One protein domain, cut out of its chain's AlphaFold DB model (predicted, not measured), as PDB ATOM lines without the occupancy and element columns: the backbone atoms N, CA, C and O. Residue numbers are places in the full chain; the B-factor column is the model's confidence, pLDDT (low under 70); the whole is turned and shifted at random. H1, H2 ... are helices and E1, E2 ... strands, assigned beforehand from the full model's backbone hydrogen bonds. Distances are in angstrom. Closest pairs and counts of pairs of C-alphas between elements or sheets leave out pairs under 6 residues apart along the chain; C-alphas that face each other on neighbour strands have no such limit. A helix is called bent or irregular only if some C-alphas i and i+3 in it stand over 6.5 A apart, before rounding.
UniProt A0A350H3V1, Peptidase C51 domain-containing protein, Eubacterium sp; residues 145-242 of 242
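This is residues 145 to 242 of the 242 residues of the protein "Peptidase C51 domain-containing protein" of Eubacterium sp (UniProt A0A350H3V1). Four small antiparallel sheets of short strands surround a common middle: a long, bent two-stranded ribbon, E1 running on into E2 and paired with E7 and E6, arches over the body, and the meander E8 E9 E10, each strand the antiparallel neighbour of the one before, folds back from one end of it. The hairpin E3 and E4 follows from the ribbon's other end, and the short H1 lies between E2 and E10. The printed part has 98 residues, under half of them in named elements, which run E1 E2 E3 E4 H1 E5 E6 E7 E8 E9 E10 E11; the class is mostly strand. The sheets have the orders E7 E1 E11, E2 E6 E5, E8 E9 E10 and E3 E4. The whole is compact, with a radius of gyration of the C-alphas of 12.5 A and spans of 38 by 29 by 22 A.

E1, residues 145 to 148, begins at C-alpha 145 (7.496, 36.496, -28.643) and is 10.6 A long. E2 is residues 151 to 153, E3 156 to 158 and E4 163 to 165. H1, residues 167 to 170, measures 5.3 A. E5, residues 187 to 190, measures 9.4 A; E6 is 204 to 206, E7 210 to 212 and E8 215 to 217. E9, residues 222 to 227, measures 14.9 A, and E10, residues 230 to 235, 16.1 A. E11, residues 239 to 241, ends at C-alpha 241 (8.610, 31.900, -31.734).

E1 is the inner strand between E7, N 146 to O 211 at 2.8 A, and E11, N 147 to O 240 at 2.8 A. E1 runs on into E2 at 56 degrees. E6 is the inner strand between E2, N 152 to O 205 at 2.8 A, and E5, N 187 to O 206 at 2.8 A. E2 runs on into E3 at 85 degrees; in the hairpin E3 and E4, N 158 and O 163 are 2.8 A apart. Residues 163 to 164 of E4 also pair antiparallel with residues 181 to 182. H1 only grazes the sheets E2 E6 E5 and E8 E9 E10; its closest C-alphas with E10 are Ile 170 and Ile 234, 5.2 A. E7 runs on into E8 at 83 degrees. E8 and E9 are a hairpin, N 217 to O 222 at 2.8 A, as are E9 and E10, N 223 to O 234 at 2.8 A. The closest C-alphas of E7 and E9 are Tyr 211 and Leu 225, 6.6 A. E4 and E10 are apart. H1 is too short for an O i to N i+4 pair, and its one O i to N i+3 pair is not within range.

The two C-alphas farthest apart are those of Asn 193 and Ile 218, 38.9 A. The printed part has no cut and ends at the chain's last residue, 242. The links H1 to E5, 16 residues, and E5 to E6, 13 residues, are long. Mean pLDDT of the printed part is 93.4; residue 193 is under 70.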
ATOM      1  N   LYS A 145       8.666  37.103 -29.273       87.12
ATOM      2  CA  LYS A 145       7.496  36.496 -28.643       87.12
ATOM      3  C   LYS A 145       7.583  34.990 -28.790       87.12
ATOM      4  O   LYS A 145       7.841  34.481 -29.871       87.12
ATOM      5  N   VAL A 146       7.393  34.269 -27.693       92.06
ATOM      6  CA  VAL A 146       7.540  32.813 -27.662       92.06
ATOM      7  C   VAL A 146       6.430  32.148 -26.867       92.06
ATOM      8  O   VAL A 146       5.938  32.709 -25.891       92.06
ATOM      9  N   LYS A 147       6.090  30.915 -27.230       93.19
ATOM     10  CA  LYS A 147       5.284  29.993 -26.419       93.19
ATOM     11  C   LYS A 147       6.064  28.719 -26.131       93.19
ATOM     12  O   LYS A 147       6.983  28.374 -26.874       93.19
ATOM     13  N   PHE A 148       5.684  27.978 -25.098       93.88
ATOM     14  CA  PHE A 148       6.291  26.672 -24.869       93.88
ATOM     15  C   PHE A 148       5.855  25.664 -25.942       93.88
ATOM     16  O   PHE A 148       4.699  25.629 -26.362       93.88
ATOM     17  N   ASN A 149       6.792  24.831 -26.391       89.25
ATOM     18  CA  ASN A 149       6.555  23.807 -27.400       89.25
ATOM     19  C   ASN A 149       6.493  22.412 -26.767       89.25
ATOM     20  O   ASN A 149       7.523  21.767 -26.556       89.25
ATOM     21  N   GLY A 150       5.275  21.953 -26.486       90.25
ATOM     22  CA  GLY A 150       4.998  20.609 -25.984       90.25
ATOM     23  C   GLY A 150       4.597  20.573 -24.511       90.25
ATOM     24  O   GLY A 150       4.134  21.560 -23.942       90.25
ATOM     25  N   THR A 151       4.745  19.392 -23.919       95.81
ATOM     26  CA  THR A 151       4.425  19.112 -22.517       95.81
ATOM     27  C   THR A 151       5.686  18.735 -21.753       95.81
ATOM     28  O   THR A 151       6.583  18.096 -22.308       95.81
ATOM     29  N   PHE A 152       5.749  19.068 -20.468       97.56
ATOM     30  CA  PHE A 152       6.960  18.943 -19.666       97.56
ATOM     31  C   PHE A 152       6.706  18.152 -18.399       97.56
ATOM     32  O   PHE A 152       5.707  18.340 -17.714       97.56
ATOM     33  N   TYR A 153       7.646  17.272 -18.083       97.25
ATOM     34  CA  TYR A 153       7.618  16.501 -16.853       97.25
ATOM     35  C   TYR A 153       8.051  17.362 -15.663       97.25
ATOM     36  O   TYR A 153       9.045  18.094 -15.750       97.25
ATOM     37  N   VAL A 154       7.326  17.240 -14.556       97.50
ATOM     38  CA  VAL A 154       7.639  17.851 -13.265       97.50
ATOM     39  C   VAL A 154       8.553  16.908 -12.485       97.50
ATOM     40  O   VAL A 154       8.129  15.865 -11.991       97.50
ATOM     41  N   ASN A 155       9.826  17.277 -12.359       97.81
ATOM     42  CA  ASN A 155      10.820  16.502 -11.616       97.81
ATOM     43  C   ASN A 155      10.711  16.716 -10.105       97.81
ATOM     44  O   ASN A 155      10.944  15.791  -9.331       97.81
ATOM     45  N   SER A 156      10.381  17.932  -9.676       97.00
ATOM     46  CA  SER A 156      10.152  18.255  -8.270       97.00
ATOM     47  C   SER A 156       9.275  19.490  -8.125       97.00
ATOM     48  O   SER A 156       9.176  20.311  -9.038       97.00
ATOM     49  N   VAL A 157       8.643  19.619  -6.963       96.62
ATOM     50  CA  VAL A 157       7.787  20.752  -6.606       96.62
ATOM     51  C   VAL A 157       8.302  21.424  -5.345       96.62
ATOM     52  O   VAL A 157       8.917  20.790  -4.485       96.62
ATOM     53  N   ARG A 158       8.050  22.723  -5.229       95.25
ATOM     54  CA  ARG A 158       8.441  23.537  -4.086       95.25
ATOM     55  C   ARG A 158       7.250  24.380  -3.645       95.25
ATOM     56  O   ARG A 158       6.984  25.458  -4.164       95.25
ATOM     57  N   ALA A 159       6.536  23.858  -2.648       92.19
ATOM     58  CA  ALA A 159       5.274  24.428  -2.178       92.19
ATOM     59  C   ALA A 159       5.413  25.852  -1.611       92.19
ATOM     60  O   ALA A 159       4.530  26.675  -1.818       92.19
ATOM     61  N   ARG A 160       6.535  26.167  -0.939       91.94
ATOM     62  CA  ARG A 160       6.746  27.469  -0.270       91.94
ATOM     63  C   ARG A 160       6.644  28.684  -1.197       91.94
ATOM     64  O   ARG A 160       6.403  29.781  -0.715       91.94
ATOM     65  N   ASP A 161       6.892  28.499  -2.490       91.31
ATOM     66  CA  ASP A 161       6.869  29.570  -3.483       91.31
ATOM     67  C   ASP A 161       6.080  29.200  -4.742       91.31
ATOM     68  O   ASP A 161       6.219  29.867  -5.761       91.31
ATOM     69  N   ASN A 162       5.249  28.156  -4.657       95.31
ATOM     70  CA  ASN A 162       4.411  27.665  -5.750       95.31
ATOM     71  C   ASN A 162       5.199  27.502  -7.065       95.31
ATOM     72  O   ASN A 162       4.834  28.028  -8.117       95.31
ATOM     73  N   THR A 163       6.338  26.812  -6.980       97.81
ATOM     74  CA  THR A 163       7.196  26.537  -8.135       97.81
ATOM     75  C   THR A 163       7.417  25.047  -8.339       97.81
ATOM     76  O   THR A 163       7.245  24.228  -7.434       97.81
ATOM     77  N   PHE A 164       7.855  24.691  -9.538       98.00
ATOM     78  CA  PHE A 164       8.295  23.354  -9.887       98.00
ATOM     79  C   PHE A 164       9.609  23.402 -10.668       98.00
ATOM     80  O   PHE A 164      10.061  24.454 -11.121       98.00
ATOM     81  N   VAL A 165      10.245  22.247 -10.813       98.31
ATOM     82  CA  VAL A 165      11.425  22.068 -11.653       98.31
ATOM     83  C   VAL A 165      11.096  21.073 -12.748       98.31
ATOM     84  O   VAL A 165      10.596  19.981 -12.477       98.31
ATOM     85  N   SER A 166      11.443  21.431 -13.981       98.25
ATOM     86  CA  SER A 166      11.561  20.486 -15.084       98.25
ATOM     87  C   SER A 166      13.001  20.484 -15.568       98.25
ATOM     88  O   SER A 166      13.462  21.460 -16.166       98.25
ATOM     89  N   ASN A 167      13.713  19.384 -15.331       97.94
ATOM     90  CA  ASN A 167      15.106  19.211 -15.746       97.94
ATOM     91  C   ASN A 167      15.255  19.362 -17.265       97.94
ATOM     92  O   ASN A 167      16.280  19.830 -17.753       97.94
ATOM     93  N   THR A 168      14.204  19.007 -18.004       95.94
ATOM     94  CA  THR A 168      14.062  19.242 -19.439       95.94
ATOM     95  C   THR A 168      14.146  20.733 -19.750       95.94
ATOM     96  O   THR A 168      15.051  21.138 -20.476       95.94
ATOM     97  N   LEU A 169      13.263  21.553 -19.169       97.56
ATOM     98  CA  LEU A 169      13.185  22.990 -19.453       97.56
ATOM     99  C   LEU A 169      14.448  23.754 -19.049       97.56
ATOM    100  O   LEU A 169      14.848  24.663 -19.767       97.56
ATOM    101  N   ILE A 170      15.094  23.376 -17.944       96.62
ATOM    102  CA  ILE A 170      16.306  24.058 -17.454       96.62
ATOM    103  C   ILE A 170      17.608  23.441 -17.999       96.62
ATOM    104  O   ILE A 170      18.683  24.024 -17.875       96.62
ATOM    105  N   GLY A 171      17.525  22.261 -18.620       93.94
ATOM    106  CA  GLY A 171      18.653  21.516 -19.184       93.94
ATOM    107  C   GLY A 171      19.598  20.886 -18.162       93.94
ATOM    108  O   GLY A 171      20.808  20.886 -18.380       93.94
ATOM    109  N   GLY A 172      19.070  20.356 -17.060       94.62
ATOM    110  CA  GLY A 172      19.855  19.671 -16.033       94.62
ATOM    111  C   GLY A 172      19.199  19.714 -14.659       94.62
ATOM    112  O   GLY A 172      17.992  19.884 -14.551       94.62
ATOM    113  N   ASN A 173      20.003  19.558 -13.608       96.25
ATOM    114  CA  ASN A 173      19.535  19.671 -12.227       96.25
ATOM    115  C   ASN A 173      19.471  21.142 -11.775       96.25
ATOM    116  O   ASN A 173      20.309  21.953 -12.187       96.25
ATOM    117  N   PRO A 174      18.530  21.504 -10.886       95.38
ATOM    118  CA  PRO A 174      18.388  22.872 -10.412       95.38
ATOM    119  C   PRO A 174      19.558  23.254  -9.492       95.38
ATOM    120  O   PRO A 174      19.672  22.765  -8.376       95.38
ATOM    121  N   THR A 175      20.431  24.153  -9.951       94.75
ATOM    122  CA  THR A 175      21.549  24.692  -9.146       94.75
ATOM    123  C   THR A 175      21.353  26.128  -8.655       94.75
ATOM    124  O   THR A 175      22.146  26.607  -7.848       94.75
ATOM    125  N   ARG A 176      20.331  26.844  -9.145       94.19
ATOM    126  CA  ARG A 176      20.079  28.262  -8.854       94.19
ATOM    127  C   ARG A 176      18.587  28.534  -8.711       94.19
ATOM    128  O   ARG A 176      17.762  27.808  -9.257       94.19
ATOM    129  N   GLU A 177      18.247  29.631  -8.039       93.75
ATOM    130  CA  GLU A 177      16.853  30.011  -7.778       93.75
ATOM    131  C   GLU A 177      16.020  30.222  -9.050       93.75
ATOM    132  O   GLU A 177      14.839  29.891  -9.065       93.75
ATOM    133  N   TYR A 178      16.603  30.699 -10.150       93.69
ATOM    134  CA  TYR A 178      15.874  30.891 -11.413       93.69
ATOM    135  C   TYR A 178      15.529  29.582 -12.152       93.69
ATOM    136  O   TYR A 178      14.909  29.632 -13.209       93.69
ATOM    137  N   HIS A 179      15.935  28.415 -11.637       96.44
ATOM    138  CA  HIS A 179      15.515  27.110 -12.164       96.44
ATOM    139  C   HIS A 179      14.170  26.632 -11.604       96.44
ATOM    140  O   HIS A 179      13.634  25.625 -12.062       96.44
ATOM    141  N   HIS A 180      13.639  27.332 -10.604       97.12
ATOM    142  CA  HIS A 180      12.334  27.059 -10.023       97.12
ATOM    143  C   HIS A 180      11.274  27.871 -10.772       97.12
ATOM    144  O   HIS A 180      11.188  29.091 -10.616       97.12
ATOM    145  N   ILE A 181      10.509  27.184 -11.619       98.12
ATOM    146  CA  ILE A 181       9.533  27.752 -12.549       98.12
ATOM    147  C   ILE A 181       8.191  27.914 -11.826       98.12
ATOM    148  O   ILE A 181       7.733  26.947 -11.217       98.12
ATOM    149  N   PRO A 182       7.544  29.093 -11.860       98.06
ATOM    150  CA  PRO A 182       6.203  29.266 -11.299       98.06
ATOM    151  C   PRO A 182       5.203  28.289 -11.912       98.06
ATOM    152  O   PRO A 182       5.143  28.144 -13.131       98.06
ATOM    153  N   SER A 183       4.436  27.608 -11.062       96.81
ATOM    154  CA  SER A 183       3.452  26.610 -11.497       96.81
ATOM    155  C   SER A 183       2.147  27.230 -11.986       96.81
ATOM    156  O   SER A 183       1.496  26.629 -12.828       96.81
ATOM    157  N   GLY A 184       1.778  28.419 -11.498       95.38
ATOM    158  CA  GLY A 184       0.486  29.063 -11.777       95.38
ATOM    159  C   GLY A 184       0.096  29.120 -13.263       95.38
ATOM    160  O   GLY A 184      -1.039  28.784 -13.590       95.38
ATOM    161  N   PRO A 185       1.015  29.473 -14.181       96.38
ATOM    162  CA  PRO A 185       0.700  29.564 -15.608       96.38
ATOM    163  C   PRO A 185       0.706  28.223 -16.353       96.38
ATOM    164  O   PRO A 185       0.547  28.219 -17.573       96.38
ATOM    165  N   PHE A 186       0.982  27.111 -15.669       97.25
ATOM    166  CA  PHE A 186       1.085  25.781 -16.257       97.25
ATOM    167  C   PHE A 186      -0.147  24.942 -15.914       97.25
ATOM    168  O   PHE A 186      -0.551  24.853 -14.761       97.25
ATOM    169  N   GLU A 187      -0.699  24.284 -16.926       96.12
ATOM    170  CA  GLU A 187      -1.817  23.355 -16.795       96.12
ATOM    171  C   GLU A 187      -1.280  21.931 -16.636       96.12
ATOM    172  O   GLU A 187      -0.488  21.471 -17.460       96.12
ATOM    173  N   GLU A 188      -1.703  21.211 -15.601       95.81
ATOM    174  CA  GLU A 188      -1.500  19.769 -15.492       95.81
ATOM    175  C   GLU A 188      -2.316  19.040 -16.563       95.81
ATOM    176  O   GLU A 188      -3.519  19.244 -16.696       95.81
ATOM    177  N   VAL A 189      -1.654  18.171 -17.323       95.12
ATOM    178  CA  VAL A 189      -2.232  17.435 -18.456       95.12
ATOM    179  C   VAL A 189      -1.955  15.928 -18.395       95.12
ATOM    180  O   VAL A 189      -2.337  15.194 -19.305       95.12
ATOM    181  N   GLY A 190      -1.288  15.434 -17.346       93.25
ATOM    182  CA  GLY A 190      -1.066  13.999 -17.152       93.25
ATOM    183  C   GLY A 190      -0.025  13.659 -16.086       93.25
ATOM    184  O   GLY A 190       0.337  14.494 -15.264       93.25
ATOM    185  N   GLY A 191       0.487  12.425 -16.123       84.25
ATOM    186  CA  GLY A 191       1.586  11.948 -15.272       84.25
ATOM    187  C   GLY A 191       1.151  11.219 -13.997       84.25
ATOM    188  O   GLY A 191       1.713  10.174 -13.682       84.25
ATOM    189  N   ASN A 192       0.109  11.705 -13.320       74.50
ATOM    190  CA  ASN A 192      -0.515  11.036 -12.175       74.50
ATOM    191  C   ASN A 192      -1.907  10.482 -12.525       74.50
ATOM    192  O   ASN A 192      -2.519  10.877 -13.515       74.50
ATOM    193  N   ASN A 193      -2.445   9.595 -11.678       68.31
ATOM    194  CA  ASN A 193      -3.790   9.005 -11.832       68.31
ATOM    195  C   ASN A 193      -4.944  10.013 -11.631       68.31
ATOM    196  O   ASN A 193      -6.112   9.622 -11.600       68.31
ATOM    197  N   ARG A 194      -4.627  11.299 -11.456       78.75
ATOM    198  CA  ARG A 194      -5.576  12.393 -11.294       78.75
ATOM    199  C   ARG A 194      -4.966  13.657 -11.898       78.75
ATOM    200  O   ARG A 194      -3.814  13.954 -11.612       78.75
ATOM    201  N   ILE A 195      -5.735  14.340 -12.744       86.44
ATOM    202  CA  ILE A 195      -5.423  15.671 -13.276       86.44
ATOM    203  C   ILE A 195      -6.327  16.633 -12.512       86.44
ATOM    204  O   ILE A 195      -7.537  16.660 -12.749       86.44
ATOM    205  N   ASP A 196      -5.774  17.340 -11.534       89.19
ATOM    206  CA  ASP A 196      -6.535  18.205 -10.625       89.19
ATOM    207  C   ASP A 196      -5.908  19.590 -10.427       89.19
ATOM    208  O   ASP A 196      -6.409  20.376  -9.622       89.19
ATOM    209  N   GLN A 197      -4.877  19.913 -11.219       90.88
ATOM    210  CA  GLN A 197      -4.128  21.171 -11.150       90.88
ATOM    211  C   GLN A 197      -3.345  21.338  -9.842       90.88
ATOM    212  O   GLN A 197      -2.941  22.448  -9.486       90.88
ATOM    213  N   VAL A 198      -3.070  20.231  -9.146       91.12
ATOM    214  CA  VAL A 198      -2.114  20.175  -8.044       91.12
ATOM    215  C   VAL A 198      -0.885  19.411  -8.518       91.12
ATOM    216  O   VAL A 198      -0.895  18.194  -8.668       91.12
ATOM    217  N   LEU A 199       0.210  20.133  -8.755       93.44
ATOM    218  CA  LEU A 199       1.419  19.512  -9.286       93.44
ATOM    219  C   LEU A 199       2.140  18.679  -8.224       93.44
ATOM    220  O   LEU A 199       2.405  19.143  -7.112       93.44
ATOM    221  N   TYR A 200       2.575  17.489  -8.628       93.19
ATOM    222  CA  TYR A 200       3.488  16.636  -7.875       93.19
ATOM    223  C   TYR A 200       4.693  16.267  -8.744       93.19
ATOM    224  O   TYR A 200       4.663  16.388  -9.969       93.19
ATOM    225  N   ALA A 201       5.765  15.774  -8.120       94.75
ATOM    226  CA  ALA A 201       6.800  15.079  -8.881       94.75
ATOM    227  C   ALA A 201       6.147  13.894  -9.612       94.75
ATOM    228  O   ALA A 201       5.492  13.074  -8.970       94.75
ATOM    229  N   GLY A 202       6.276  13.833 -10.938       94.25
ATOM    230  CA  GLY A 202       5.511  12.898 -11.768       94.25
ATOM    231  C   GLY A 202       4.493  13.549 -12.696       94.25
ATOM    232  O   GLY A 202       4.242  12.997 -13.765       94.25
ATOM    233  N   SER A 203       3.952  14.717 -12.338       96.25
ATOM    234  CA  SER A 203       2.974  15.425 -13.168       96.25
ATOM    235  C   SER A 203       3.570  15.818 -14.527       96.25
ATOM    236  O   SER A 203       4.772  16.056 -14.673       96.25
ATOM    237  N   ILE A 204       2.713  15.905 -15.537       96.56
ATOM    238  CA  ILE A 204       3.019  16.425 -16.869       96.56
ATOM    239  C   ILE A 204       2.246  17.726 -17.027       96.56
ATOM    240  O   ILE A 204       1.046  17.754 -16.770       96.56
ATOM    241  N   VAL A 205       2.922  18.784 -17.466       97.31
ATOM    242  CA  VAL A 205       2.340  20.121 -17.593       97.31
ATOM    243  C   VAL A 205       2.478  20.708 -18.993       97.31
ATOM    244  O   VAL A 205       3.401  20.365 -19.733       97.31
ATOM    245  N   LYS A 206       1.592  21.635 -19.343       95.81
ATOM    246  CA  LYS A 206       1.602  22.422 -20.581       95.81
ATOM    247  C   LYS A 206       1.508  23.913 -20.255       95.81
ATOM    248  O   LYS A 206       0.988  24.285 -19.210       95.81
ATOM    249  N   ASN A 207       2.007  24.767 -21.144       97.12
ATOM    250  CA  ASN A 207       1.828  26.214 -21.044       97.12
ATOM    251  C   ASN A 207       1.630  26.818 -22.437       97.12
ATOM    252  O   ASN A 207       2.541  26.780 -23.260       97.12
ATOM    253  N   ASP A 208       0.445  27.368 -22.691       90.19
ATOM    254  CA  ASP A 208       0.100  27.988 -23.978       90.19
ATOM    255  C   ASP A 208       0.255  29.517 -23.979       90.19
ATOM    256  O   ASP A 208      -0.008  30.161 -24.997       90.19
ATOM    257  N   ASN A 209       0.688  30.116 -22.864       92.56
ATOM    258  CA  ASN A 209       0.873  31.558 -22.787       92.56
ATOM    259  C   ASN A 209       2.037  32.011 -23.674       92.56
ATOM    260  O   ASN A 209       3.035  31.306 -23.857       92.56
ATOM    261  N   VAL A 210       1.911  33.236 -24.183       91.19
ATOM    262  CA  VAL A 210       2.961  33.907 -24.950       91.19
ATOM    263  C   VAL A 210       3.770  34.807 -24.025       91.19
ATOM    264  O   VAL A 210       3.213  35.618 -23.285       91.19
ATOM    265  N   TYR A 211       5.091  34.698 -24.106       96.31
ATOM    266  CA  TYR A 211       6.048  35.469 -23.324       96.31
ATOM    267  C   TYR A 211       6.952  36.286 -24.236       96.31
ATOM    268  O   TYR A 211       7.211  35.910 -25.375       96.31
ATOM    269  N   VAL A 212       7.479  37.388 -23.706       92.69
ATOM    270  CA  VAL A 212       8.526  38.171 -24.368       92.69
ATOM    271  C   VAL A 212       9.878  37.769 -23.793       92.69
ATOM    272  O   VAL A 212      10.095  37.866 -22.580       92.69
ATOM    273  N   VAL A 213      10.800  37.367 -24.665       95.56
ATOM    274  CA  VAL A 213      12.180  37.039 -24.300       95.56
ATOM    275  C   VAL A 213      12.871  38.270 -23.715       95.56
ATOM    276  O   VAL A 213      13.040  39.294 -24.376       95.56
ATOM    277  N   GLN A 214      13.315  38.164 -22.464       94.88
ATOM    278  CA  GLN A 214      13.977  39.250 -21.741       94.88
ATOM    279  C   GLN A 214      15.477  39.320 -22.044       94.88
ATOM    280  O   GLN A 214      16.042  40.414 -22.131       94.88
ATOM    281  N   GLN A 215      16.127  38.160 -22.189       94.19
ATOM    282  CA  GLN A 215      17.553  37.992 -22.495       94.19
ATOM    283  C   GLN A 215      17.802  36.642 -23.183       94.19
ATOM    284  O   GLN A 215      17.007  35.719 -23.027       94.19
ATOM    285  N   ILE A 216      18.928  36.530 -23.894       92.69
ATOM    286  CA  ILE A 216      19.439  35.286 -24.483       92.69
ATOM    287  C   ILE A 216      20.823  34.990 -23.914       92.69
ATOM    288  O   ILE A 216      21.646  35.897 -23.789       92.69
ATOM    289  N   ASP A 217      21.076  33.718 -23.627       91.38
ATOM    290  CA  ASP A 217      22.378  33.183 -23.255       91.38
ATOM    291  C   ASP A 217      22.833  32.167 -24.309       91.38
ATOM    292  O   ASP A 217      22.403  31.011 -24.323       91.38
ATOM    293  N   ILE A 218      23.690  32.627 -25.224       80.69
ATOM    294  CA  ILE A 218      24.159  31.845 -26.378       80.69
ATOM    295  C   ILE A 218      24.948  30.596 -25.934       80.69
ATOM    296  O   ILE A 218      24.633  29.515 -26.431       80.69
ATOM    297  N   PRO A 219      25.928  30.675 -25.002       87.50
ATOM    298  CA  PRO A 219      26.667  29.501 -24.531       87.50
ATOM    299  C   PRO A 219      25.809  28.350 -24.008       87.50
ATOM    300  O   PRO A 219      26.199  27.192 -24.152       87.50
ATOM    301  N   THR A 220      24.667  28.646 -23.379       86.12
ATOM    302  CA  THR A 220      23.804  27.606 -22.810       86.12
ATOM    303  C   THR A 220      22.572  27.303 -23.653       86.12
ATOM    304  O   THR A 220      21.818  26.412 -23.266       86.12
ATOM    305  N   ASP A 221      22.372  27.979 -24.785       88.94
ATOM    306  CA  ASP A 221      21.154  27.875 -25.599       88.94
ATOM    307  C   ASP A 221      19.881  28.081 -24.753       88.94
ATOM    308  O   ASP A 221      18.979  27.238 -24.706       88.94
ATOM    309  N   SER A 222      19.848  29.184 -24.001       95.75
ATOM    310  CA  SER A 222      18.735  29.503 -23.103       95.75
ATOM    311  C   SER A 222      18.194  30.911 -23.341       95.75
ATOM    312  O   SER A 222      18.936  31.839 -23.661       95.75
ATOM    313  N   ALA A 223      16.897  31.082 -23.105       97.56
ATOM    314  CA  ALA A 223      16.206  32.360 -23.097       97.56
ATOM    315  C   ALA A 223      15.635  32.638 -21.703       97.56
ATOM    316  O   ALA A 223      15.117  31.740 -21.033       97.56
ATOM    317  N   MET A 224      15.721  33.891 -21.265       98.25
ATOM    318  CA  MET A 224      15.122  34.330 -20.012       98.25
ATOM    319  C   MET A 224      13.695  34.807 -20.258       98.25
ATOM    320  O   MET A 224      13.476  35.727 -21.050       98.25
ATOM    321  N   LEU A 225      12.740  34.226 -19.538       98.25
ATOM    322  CA  LEU A 225      11.336  34.628 -19.538       98.25
ATOM    323  C   LEU A 225      10.962  35.183 -18.166       98.25
ATOM    324  O   LEU A 225      11.482  34.721 -17.149       98.25
ATOM    325  N   ASN A 226      10.047  36.150 -18.135       97.62
ATOM    326  CA  ASN A 226       9.357  36.518 -16.904       97.62
ATOM    327  C   ASN A 226       8.030  35.754 -16.848       97.62
ATOM    328  O   ASN A 226       7.177  35.945 -17.711       97.62
ATOM    329  N   ILE A 227       7.887  34.873 -15.863       97.44
ATOM    330  CA  ILE A 227       6.699  34.045 -15.640       97.44
ATOM    331  C   ILE A 227       6.203  34.398 -14.240       97.44
ATOM    332  O   ILE A 227       6.988  34.312 -13.302       97.44
ATOM    333  N   ASP A 228       4.962  34.869 -14.096       94.94
ATOM    334  CA  ASP A 228       4.384  35.317 -12.814       94.94
ATOM    335  C   ASP A 228       5.327  36.188 -11.959       94.94
ATOM    336  O   ASP A 228       5.522  35.975 -10.763       94.94
ATOM    337  N   GLY A 229       5.979  37.171 -12.589       93.88
ATOM    338  CA  GLY A 229       6.885  38.096 -11.907       93.88
ATOM    339  C   GLY A 229       8.277  37.531 -11.605       93.88
ATOM    340  O   GLY A 229       9.140  38.271 -11.127       93.88
ATOM    341  N   ARG A 230       8.554  36.263 -11.925       96.25
ATOM    342  CA  ARG A 230       9.854  35.613 -11.721       96.25
ATOM    343  C   ARG A 230      10.610  35.454 -13.035       96.25
ATOM    344  O   ARG A 230      10.096  34.899 -14.000       96.25
ATOM    345  N   ASN A 231      11.871  35.879 -13.045       97.94
ATOM    346  CA  ASN A 231      12.771  35.622 -14.168       97.94
ATOM    347  C   ASN A 231      13.328  34.195 -14.087       97.94
ATOM    348  O   ASN A 231      13.950  33.827 -13.086       97.94
ATOM    349  N   VAL A 232      13.130  33.416 -15.149       97.75
ATOM    350  CA  VAL A 232      13.589  32.027 -15.268       97.75
ATOM    351  C   VAL A 232      14.305  31.807 -16.594       97.75
ATOM    352  O   VAL A 232      13.938  32.402 -17.606       97.75
ATOM    353  N   TRP A 233      15.330  30.955 -16.585       97.56
ATOM    354  CA  TRP A 233      16.067  30.569 -17.790       97.56
ATOM    355  C   TRP A 233      15.542  29.237 -18.318       97.56
ATOM    356  O   TRP A 233      15.550  28.236 -17.601       97.56
ATOM    357  N   ILE A 234      15.099  29.239 -19.572       98.19
ATOM    358  CA  ILE A 234      14.500  28.095 -20.260       98.19
ATOM    359  C   ILE A 234      15.328  27.781 -21.502       98.19
ATOM    360  O   ILE A 234      15.730  28.693 -22.221       98.19
ATOM    361  N   LYS A 235      15.569  26.500 -21.788       96.50
ATOM    362  CA  LYS A 235      16.245  26.078 -23.019       96.50
ATOM    363  C   LYS A 235      15.452  26.512 -24.248       96.50
ATOM    364  O   LYS A 235      14.288  26.133 -24.398       96.50
ATOM    365  N   SER A 236      16.111  27.238 -25.149       93.81
ATOM    366  CA  SER A 236      15.502  27.847 -26.338       93.81
ATOM    367  C   SER A 236      14.805  26.819 -27.227       93.81
ATOM    368  O   SER A 236      13.745  27.098 -27.773       93.81
ATOM    369  N   LYS A 237      15.323  25.585 -27.303       88.62
ATOM    370  CA  LYS A 237      14.701  24.489 -28.070       88.62
ATOM    371  C   LYS A 237      13.260  24.132 -27.668       88.62
ATOM    372  O   LYS A 237      12.578  23.466 -28.442       88.62
ATOM    373  N   TYR A 238      12.801  24.527 -26.478       94.00
ATOM    374  CA  TYR A 238      11.423  24.299 -26.018       94.00
ATOM    375  C   TYR A 238      10.532  25.535 -26.135       94.00
ATOM    376  O   TYR A 238       9.420  25.533 -25.610       94.00
ATOM    377  N   LEU A 239      11.003  26.582 -26.808       94.88
ATOM    378  CA  LEU A 239      10.278  27.824 -27.021       94.88
ATOM    379  C   LEU A 239      10.060  28.008 -28.518       94.88
ATOM    380  O   LEU A 239      11.028  28.099 -29.258       94.88
ATOM    381  N   LEU A 240       8.807  28.035 -28.964       85.31
ATOM    382  CA  LEU A 240       8.429  28.338 -30.345       85.31
ATOM    383  C   LEU A 240       8.174  29.839 -30.465       85.31
ATOM    384  O   LEU A 240       7.356  30.366 -29.713       85.31
ATOM    385  N   GLU A 241       8.858  30.499 -31.390       83.31
ATOM    386  CA  GLU A 241       8.610  31.900 -31.734       83.31
ATOM    387  C   GLU A 241       7.225  32.053 -32.391       83.31
ATOM    388  O   GLU A 241       6.794  31.172 -33.144       83.31
ATOM    389  N   VAL A 242       6.482  33.109 -32.036       78.12
ATOM    390  CA  VAL A 242       5.061  33.305 -32.406       78.12
ATOM    391  C   VAL A 242       4.663  34.750 -32.660       78.12
ATOM    392  O   VAL A 242       5.140  35.650 -31.938       78.12
TER     393      VAL A 242